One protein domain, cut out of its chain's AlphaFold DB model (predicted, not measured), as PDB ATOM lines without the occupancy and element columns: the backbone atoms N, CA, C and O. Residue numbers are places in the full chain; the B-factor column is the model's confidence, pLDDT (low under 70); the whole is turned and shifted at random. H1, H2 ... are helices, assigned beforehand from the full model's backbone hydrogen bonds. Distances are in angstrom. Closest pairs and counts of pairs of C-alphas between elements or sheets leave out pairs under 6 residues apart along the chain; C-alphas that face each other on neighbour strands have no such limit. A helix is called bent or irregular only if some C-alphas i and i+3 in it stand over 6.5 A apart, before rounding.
ATOM      1  N   SER A  21     224.244 136.543 116.274       73.50
ATOM      2  CA  SER A  21     223.066 137.206 115.701       73.50
ATOM      3  C   SER A  21     221.888 137.244 116.664       73.50
ATOM      4  O   SER A  21     221.133 138.208 116.662       73.50
ATOM      5  N   ASP A  22     221.765 136.226 117.510       71.81
ATOM      6  CA  ASP A  22     220.564 136.005 118.308       71.81
ATOM      7  C   ASP A  22     220.616 136.782 119.629       71.81
ATOM      8  O   ASP A  22     219.643 136.811 120.373       71.81
ATOM      9  N   GLY A  23     221.769 137.381 119.969       81.06
ATOM     10  CA  GLY A  23     221.949 138.171 121.192       81.06
ATOM     11  C   GLY A  23     221.751 137.395 122.502       81.06
ATOM     12  O   GLY A  23     221.876 137.981 123.576       81.06
ATOM     13  N   LEU A  24     221.493 136.085 122.435       85.19
ATOM     14  CA  LEU A  24     220.988 135.260 123.534       85.19
ATOM     15  C   LEU A  24     221.860 135.337 124.789       85.19
ATOM     16  O   LEU A  24     221.361 135.547 125.890       85.19
ATOM     17  N   VAL A  25     223.177 135.206 124.616       84.56
ATOM     18  CA  VAL A  25     224.129 135.232 125.736       84.56
ATOM     19  C   VAL A  25     224.142 136.599 126.417       84.56
ATOM     20  O   VAL A  25     224.206 136.674 127.638       84.56
ATOM     21  N   VAL A  26     224.065 137.686 125.645       85.81
ATOM     22  CA  VAL A  26     224.038 139.048 126.202       85.81
ATOM     23  C   VAL A  26     222.715 139.305 126.918       85.81
ATOM     24  O   VAL A  26     222.725 139.851 128.018       85.81
ATOM     25  N   ALA A  27     221.594 138.875 126.335       88.44
ATOM     26  CA  ALA A  27     220.274 138.998 126.947       88.44
ATOM     27  C   ALA A  27     220.193 138.240 128.282       88.44
ATOM     28  O   ALA A  27     219.772 138.813 129.283       88.44
ATOM     29  N   LEU A  28     220.675 136.993 128.324       91.00
ATOM     30  CA  LEU A  28     220.708 136.192 129.549       91.00
ATOM     31  C   LEU A  28     221.569 136.844 130.637       91.00
ATOM     32  O   LEU A  28     221.121 136.996 131.768       91.00
ATOM     33  N   LEU A  29     222.790 137.263 130.301       90.94
ATOM     34  CA  LEU A  29     223.678 137.911 131.270       90.94
ATOM     35  C   LEU A  29     223.106 139.237 131.784       90.94
ATOM     36  O   LEU A  29     223.257 139.546 132.962       90.94
ATOM     37  N   THR A  30     222.383 139.973 130.936       91.88
ATOM     38  CA  THR A  30     221.681 141.200 131.336       91.88
ATOM     39  C   THR A  30     220.601 140.913 132.384       91.88
ATOM     40  O   THR A  30     220.514 141.650 133.362       91.88
ATOM     41  N   LEU A  31     219.828 139.828 132.234       93.88
ATOM     42  CA  LEU A  31     218.844 139.399 133.244       93.88
ATOM     43  C   LEU A  31     219.497 139.069 134.592       93.88
ATOM     44  O   LEU A  31     218.896 139.290 135.637       93.88
ATOM     45  N   LEU A  32     220.735 138.575 134.565       93.75
ATOM     46  CA  LEU A  32     221.528 138.259 135.753       93.75
ATOM     47  C   LEU A  32     222.283 139.476 136.321       93.75
ATOM     48  O   LEU A  32     223.086 139.323 137.235       93.75
ATOM     49  N   GLY A  33     222.050 140.680 135.785       94.69
ATOM     50  CA  GLY A  33     222.666 141.923 136.258       94.69
ATOM     51  C   GLY A  33     224.040 142.237 135.656       94.69
ATOM     52  O   GLY A  33     224.688 143.192 136.081       94.69
ATOM     53  N   PHE A  34     224.492 141.485 134.650       92.25
ATOM     54  CA  PHE A  34     225.790 141.681 134.005       92.25
ATOM     55  C   PHE A  34     225.640 142.256 132.597       92.25
ATOM     56  O   PHE A  34     225.295 141.561 131.642       92.25
ATOM     57  N   THR A  35     225.981 143.534 132.444       88.88
ATOM     58  CA  THR A  35     225.932 144.240 131.156       88.88
ATOM     59  C   THR A  35     227.309 144.711 130.716       88.88
ATOM     60  O   THR A  35     228.122 145.145 131.533       88.88
ATOM     61  N   ALA A  36     227.568 144.692 129.408       83.62
ATOM     62  CA  ALA A  36     228.728 145.385 128.863       83.62
ATOM     63  C   ALA A  36     228.489 146.909 128.901       83.62
ATOM     64  O   ALA A  36     227.398 147.356 128.540       83.62
ATOM     65  N   PRO A  37     229.490 147.726 129.271       82.38
ATOM     66  CA  PRO A  37     229.389 149.172 129.116       82.38
ATOM     67  C   PRO A  37     229.285 149.543 127.628       82.38
ATOM     68  O   PRO A  37     229.641 148.750 126.751       82.38
ATOM     69  N   LYS A  38     228.805 150.754 127.320       79.62
ATOM     70  CA  LYS A  38     228.624 151.219 125.933       79.62
ATOM     71  C   LYS A  38     229.940 151.102 125.149       79.62
ATOM     72  O   LYS A  38     230.919 151.763 125.474       79.62
ATOM     73  N   GLY A  39     229.957 150.250 124.120       75.56
ATOM     74  CA  GLY A  39     231.149 149.972 123.302       75.56
ATOM     75  C   GLY A  39     232.214 149.087 123.970       75.56
ATOM     76  O   GLY A  39     233.305 148.934 123.422       75.56
ATOM     77  N   GLY A  40     231.919 148.518 125.139       81.62
ATOM     78  CA  GLY A  40     232.837 147.709 125.931       81.62
ATOM     79  C   GLY A  40     232.574 146.204 125.863       81.62
ATOM     80  O   GLY A  40     231.854 145.698 125.005       81.62
ATOM     81  N   ARG A  41     233.211 145.474 126.784       81.75
ATOM     82  CA  ARG A  41     233.114 144.015 126.916       81.75
ATOM     83  C   ARG A  41     232.428 143.654 128.227       81.75
ATOM     84  O   ARG A  41     232.501 144.406 129.193       81.75
ATOM     85  N   LEU A  42     231.796 142.487 128.245       85.25
ATOM     86  CA  LEU A  42     231.354 141.854 129.484       85.25
ATOM     87  C   LEU A  42     232.554 141.566 130.407       85.25
ATOM     88  O   LEU A  42     233.672 141.411 129.893       85.25
ATOM     89  N   PRO A  43     232.331 141.454 131.730       88.19
ATOM     90  CA  PRO A  43     233.376 141.062 132.665       88.19
ATOM     91  C   PRO A  43     234.059 139.753 132.250       88.19
ATOM     92  O   PRO A  43     233.436 138.845 131.689       88.19
ATOM     93  N   VAL A  44     235.364 139.668 132.505       87.38
ATOM     94  CA  VAL A  44     236.148 138.458 132.229       87.38
ATOM     95  C   VAL A  44     235.607 137.319 133.093       87.38
ATOM     96  O   VAL A  44     235.325 137.529 134.262       87.38
ATOM     97  N   GLY A  45     235.441 136.127 132.516       87.62
ATOM     98  CA  GLY A  45     234.982 134.944 133.258       87.62
ATOM     99  C   GLY A  45     233.464 134.821 133.423       87.62
ATOM    100  O   GLY A  45     232.983 133.703 133.558       87.62
ATOM    101  N   VAL A  46     232.689 135.900 133.240       88.75
ATOM    102  CA  VAL A  46     231.256 135.934 133.607       88.75
ATOM    103  C   VAL A  46     230.406 134.815 132.995       88.75
ATOM    104  O   VAL A  46     229.443 134.362 133.601       88.75
ATOM    105  N   LYS A  47     230.755 134.329 131.796       87.88
ATOM    106  CA  LYS A  47     230.049 133.207 131.158       87.88
ATOM    107  C   LYS A  47     230.243 131.895 131.918       87.88
ATOM    108  O   LYS A  47     229.292 131.136 132.057       87.88
ATOM    109  N   LEU A  48     231.469 131.628 132.365       89.00
ATOM    110  CA  LEU A  48     231.790 130.453 133.168       89.00
ATOM    111  C   LEU A  48     231.149 130.581 134.549       89.00
ATOM    112  O   LEU A  48     230.467 129.660 134.982       89.00
ATOM    113  N   ASP A  49     231.290 131.744 135.181       92.94
ATOM    114  CA  ASP A  49     230.721 132.000 136.507       92.94
ATOM    115  C   ASP A  49     229.194 131.860 136.497       92.94
ATOM    116  O   ASP A  49     228.613 131.289 137.413       92.94
ATOM    117  N   THR A  50     228.544 132.282 135.408       92.94
ATOM    118  CA  THR A  50     227.105 132.069 135.196       92.94
ATOM    119  C   THR A  50     226.750 130.586 135.164       92.94
ATOM    120  O   THR A  50     225.764 130.181 135.766       92.94
ATOM    121  N   LEU A  51     227.538 129.754 134.478       92.06
ATOM    122  CA  LEU A  51     227.281 128.314 134.426       92.06
ATOM    123  C   LEU A  51     227.492 127.638 135.778       92.06
ATOM    124  O   LEU A  51     226.705 126.765 136.136       92.06
ATOM    125  N   ILE A  52     228.519 128.053 136.523       93.94
ATOM    126  CA  ILE A  52     228.763 127.582 137.890       93.94
ATOM    127  C   ILE A  52     227.564 127.948 138.772       93.94
ATOM    128  O   ILE A  52     226.966 127.060 139.371       93.94
ATOM    129  N   ALA A  53     227.144 129.217 138.754       94.81
ATOM    130  CA  ALA A  53     226.013 129.697 139.539       94.81
ATOM    131  C   ALA A  53     224.703 128.976 139.189       94.81
ATOM    132  O   ALA A  53     223.985 128.545 140.085       94.81
ATOM    133  N   LEU A  54     224.396 128.791 137.900       94.06
ATOM    134  CA  LEU A  54     223.201 128.056 137.473       94.06
ATOM    135  C   LEU A  54     223.231 126.603 137.948       94.06
ATOM    136  O   LEU A  54     222.228 126.107 138.449       94.06
ATOM    137  N   LYS A  55     224.374 125.924 137.810       94.62
ATOM    138  CA  LYS A  55     224.544 124.546 138.277       94.62
ATOM    139  C   LYS A  55     224.364 124.453 139.794       94.62
ATOM    140  O   LYS A  55     223.666 123.551 140.248       94.62
ATOM    141  N   ASP A  56     224.938 125.373 140.561       95.62
ATOM    142  CA  ASP A  56     224.814 125.368 142.020       95.62
ATOM    143  C   ASP A  56     223.376 125.674 142.473       95.62
ATOM    144  O   ASP A  56     222.843 124.954 143.311       95.62
ATOM    145  N   VAL A  57     222.702 126.654 141.856       94.81
ATOM    146  CA  VAL A  57     221.288 126.964 142.135       94.81
ATOM    147  C   VAL A  57     220.386 125.782 141.792       94.81
ATOM    148  O   VAL A  57     219.579 125.377 142.620       94.81
ATOM    149  N   PHE A  58     220.528 125.190 140.604       95.06
ATOM    150  CA  PHE A  58     219.721 124.037 140.196       95.06
ATOM    151  C   PHE A  58     220.015 122.761 140.989       95.06
ATOM    152  O   PHE A  58     219.228 121.823 140.918       95.06
ATOM    153  N   SER A  59     221.119 122.718 141.734       93.50
ATOM    154  CA  SER A  59     221.423 121.615 142.652       93.50
ATOM    155  C   SER A  59     220.844 121.832 144.056       93.50
ATOM    156  O   SER A  59     220.970 120.945 144.894       93.50
ATOM    157  N   SER A  60     220.247 122.997 144.332       94.81
ATOM    158  CA  SER A  60     219.601 123.294 145.610       94.81
ATOM    159  C   SER A  60     218.236 122.615 145.709       94.81
ATOM    160  O   SER A  60     217.468 122.624 144.745       94.81
ATOM    161  N   GLU A  61     217.898 122.097 146.891       92.06
ATOM    162  CA  GLU A  61     216.587 121.495 147.176       92.06
ATOM    163  C   GLU A  61     215.444 122.504 146.958       92.06
ATOM    164  O   GLU A  61     214.403 122.168 146.397       92.06
ATOM    165  N   ASP A  62     215.682 123.781 147.270       93.31
ATOM    166  CA  ASP A  62     214.689 124.853 147.119       93.31
ATOM    167  C   ASP A  62     214.396 125.222 145.653       93.31
ATOM    168  O   ASP A  62     213.452 125.959 145.357       93.31
ATOM    169  N   ALA A  63     215.209 124.744 144.708       93.62
ATOM    170  CA  ALA A  63     215.089 125.095 143.298       93.62
ATOM    171  C   ALA A  63     214.220 124.121 142.493       93.62
ATOM    172  O   ALA A  63     214.069 124.341 141.291       93.62
ATOM    173  N   GLU A  64     213.631 123.086 143.107       93.81
ATOM    174  CA  GLU A  64     212.918 122.003 142.407       93.81
ATOM    175  C   GLU A  64     211.887 122.523 141.391       93.81
ATOM    176  O   GLU A  64     211.899 122.141 140.220       93.81
ATOM    177  N   THR A  65     211.030 123.459 141.807       94.75
ATOM    178  CA  THR A  65     209.995 124.023 140.922       94.75
ATOM    179  C   THR A  65     210.616 124.744 139.721       94.75
ATOM    180  O   THR A  65     210.220 124.518 138.577       94.75
ATOM    181  N   THR A  66     211.629 125.578 139.959       94.12
ATOM    182  CA  THR A  66     212.331 126.319 138.902       94.12
ATOM    183  C   THR A  66     213.088 125.375 137.969       94.12
ATOM    184  O   THR A  66     213.052 125.551 136.750       94.12
ATOM    185  N   LEU A  67     213.738 124.346 138.518       94.69
ATOM    186  CA  LEU A  67     214.432 123.312 137.760       94.69
ATOM    187  C   LEU A  67     213.462 122.591 136.820       94.69
ATOM    188  O   LEU A  67     213.744 122.484 135.626       94.69
ATOM    189  N   ASN A  68     212.299 122.176 137.323       94.62
ATOM    190  CA  ASN A  68     211.270 121.505 136.529       94.62
ATOM    191  C   ASN A  68     210.770 122.390 135.376       94.62
ATOM    192  O   ASN A  68     210.648 121.922 134.243       94.62
ATOM    193  N   MET A  69     210.546 123.687 135.622       96.75
ATOM    194  CA  MET A  69     210.156 124.639 134.571       96.75
ATOM    195  C   MET A  69     211.222 124.757 133.473       96.75
ATOM    196  O   MET A  69     210.905 124.738 132.280       96.75
ATOM    197  N   VAL A  70     212.495 124.859 133.863       95.44
ATOM    198  CA  VAL A  70     213.616 124.945 132.919       95.44
ATOM    199  C   VAL A  70     213.754 123.647 132.121       95.44
ATOM    200  O   VAL A  70     213.902 123.697 130.899       95.44
ATOM    201  N   GLN A  71     213.648 122.488 132.773       95.06
ATOM    202  CA  GLN A  71     213.697 121.178 132.123       95.06
ATOM    203  C   GLN A  71     212.571 121.000 131.100       95.06
ATOM    204  O   GLN A  71     212.845 120.603 129.965       95.06
ATOM    205  N   ALA A  72     211.333 121.350 131.459       95.88
ATOM    206  CA  ALA A  72     210.191 121.285 130.551       95.88
ATOM    207  C   ALA A  72     210.429 122.146 129.302       95.88
ATOM    208  O   ALA A  72     210.300 121.666 128.173       95.88
ATOM    209  N   ARG A  73     210.894 123.389 129.491       96.12
ATOM    210  CA  ARG A  73     211.175 124.293 128.371       96.12
ATOM    211  C   ARG A  73     212.313 123.793 127.478       96.12
ATOM    212  O   ARG A  73     212.247 123.941 126.257       96.12
ATOM    213  N   ILE A  74     213.352 123.192 128.058       93.62
ATOM    214  CA  ILE A  74     214.415 122.537 127.284       93.62
ATOM    215  C   ILE A  74     213.829 121.386 126.460       93.62
ATOM    216  O   ILE A  74     214.148 121.285 125.276       93.62
ATOM    217  N   GLY A  75     212.962 120.559 127.050       91.25
ATOM    218  CA  GLY A  75     212.276 119.465 126.364       91.25
ATOM    219  C   GLY A  75     211.501 119.938 125.134       91.25
ATOM    220  O   GLY A  75     211.706 119.411 124.042       91.25
ATOM    221  N   GLU A  76     210.698 120.993 125.273       93.38
ATOM    222  CA  GLU A  76     209.957 121.607 124.161       93.38
ATOM    223  C   GLU A  76     210.880 122.100 123.036       93.38
ATOM    224  O   GLU A  76     210.630 121.848 121.857       93.38
ATOM    225  N   LEU A  77     211.972 122.788 123.389       91.31
ATOM    226  CA  LEU A  77     212.942 123.296 122.416       91.31
ATOM    227  C   LEU A  77     213.702 122.165 121.711       91.31
ATOM    228  O   LEU A  77     214.049 122.298 120.537       91.31
ATOM    229  N   GLN A  78     213.986 121.065 122.411       88.50
ATOM    230  CA  GLN A  78     214.639 119.891 121.829       88.50
ATOM    231  C   GLN A  78     213.691 119.081 120.947       88.50
ATOM    232  O   GLN A  78     214.130 118.578 119.919       88.50
ATOM    233  N   ALA A  79     212.401 119.008 121.284       86.56
ATOM    234  CA  ALA A  79     211.400 118.308 120.477       86.56
ATOM    235  C   ALA A  79     211.275 118.882 119.055       86.56
ATOM    236  O   ALA A  79     210.953 118.161 118.116       86.56
ATOM    237  N   GLN A  80     211.562 120.175 118.881       84.81
ATOM    238  CA  GLN A  80     211.552 120.847 117.577       84.81
ATOM    239  C   GLN A  80     212.842 120.638 116.770       84.81
ATOM    240  O   GLN A  80     212.906 120.997 115.592       84.81
ATOM    241  N   ARG A  81     213.899 120.097 117.383       84.25
ATOM    242  CA  ARG A  81     215.177 119.845 116.713       84.25
ATOM    243  C   ARG A  81     215.177 118.447 116.113       84.25
ATOM    244  O   ARG A  81     214.559 117.529 116.642       84.25
TER     245      ARG A  81
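What this domain is: This is residues 21 to 81 of the 117 residues of an uncharacterized protein of marine metagenome (UniProt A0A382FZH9). Picture a loose, open arch: the longest helix, H3, meets the end of H2 at a corner, and H2 reaches over to short H1, with an empty middle between H1 and H3. Residues 32 to 45 loop away from H3 and back to H2, and residues 71 to 81 stick out. You have 61 printed residues with three named helices, H1, H2, H3, and no named strand; the class is all helix, the radius of gyration of the C-alphas 14.0 A, the spans 37 by 30 by 15 A.

Where its parts are: Find C-alpha 61 at (216.587, 121.495, 147.176); H3 runs 27.4 A to residue 79. It is irregular, C-alphas 62 and 65 being 7.8 A apart, with a kink of 32 degrees near residue 68. H2, residues 46 to 58, measures 17.8 A. H1, residues 24 to 31, measures 10.8 A from C-alpha 24 at (220.988, 135.260, 123.534).

How they stand to each other: H3, with residues 63 to 67 alone, and H2, with 57 to 58 alone, touch only at the corner; their closest C-alphas, Phe 58 and Leu 67, are 5.9 A apart. They run opposite ways at a steep tilt of 66 degrees. H1 and H2 are close but not clearly touching, the closest C-alphas, Leu 29 and Thr 50, being 7.8 A apart. H1 and H3 are apart. In H1 and H2 every O i to N i+4 pair is within hydrogen-bond range; in H3, 13 of 15.

The domain as a whole: The C-alphas of Gly 39 and Glu 61, the two farthest apart, are 39.9 A apart. The printed part has no cut; the link H1 to H2 is long, and no printed residue is under 70 in pLDDT.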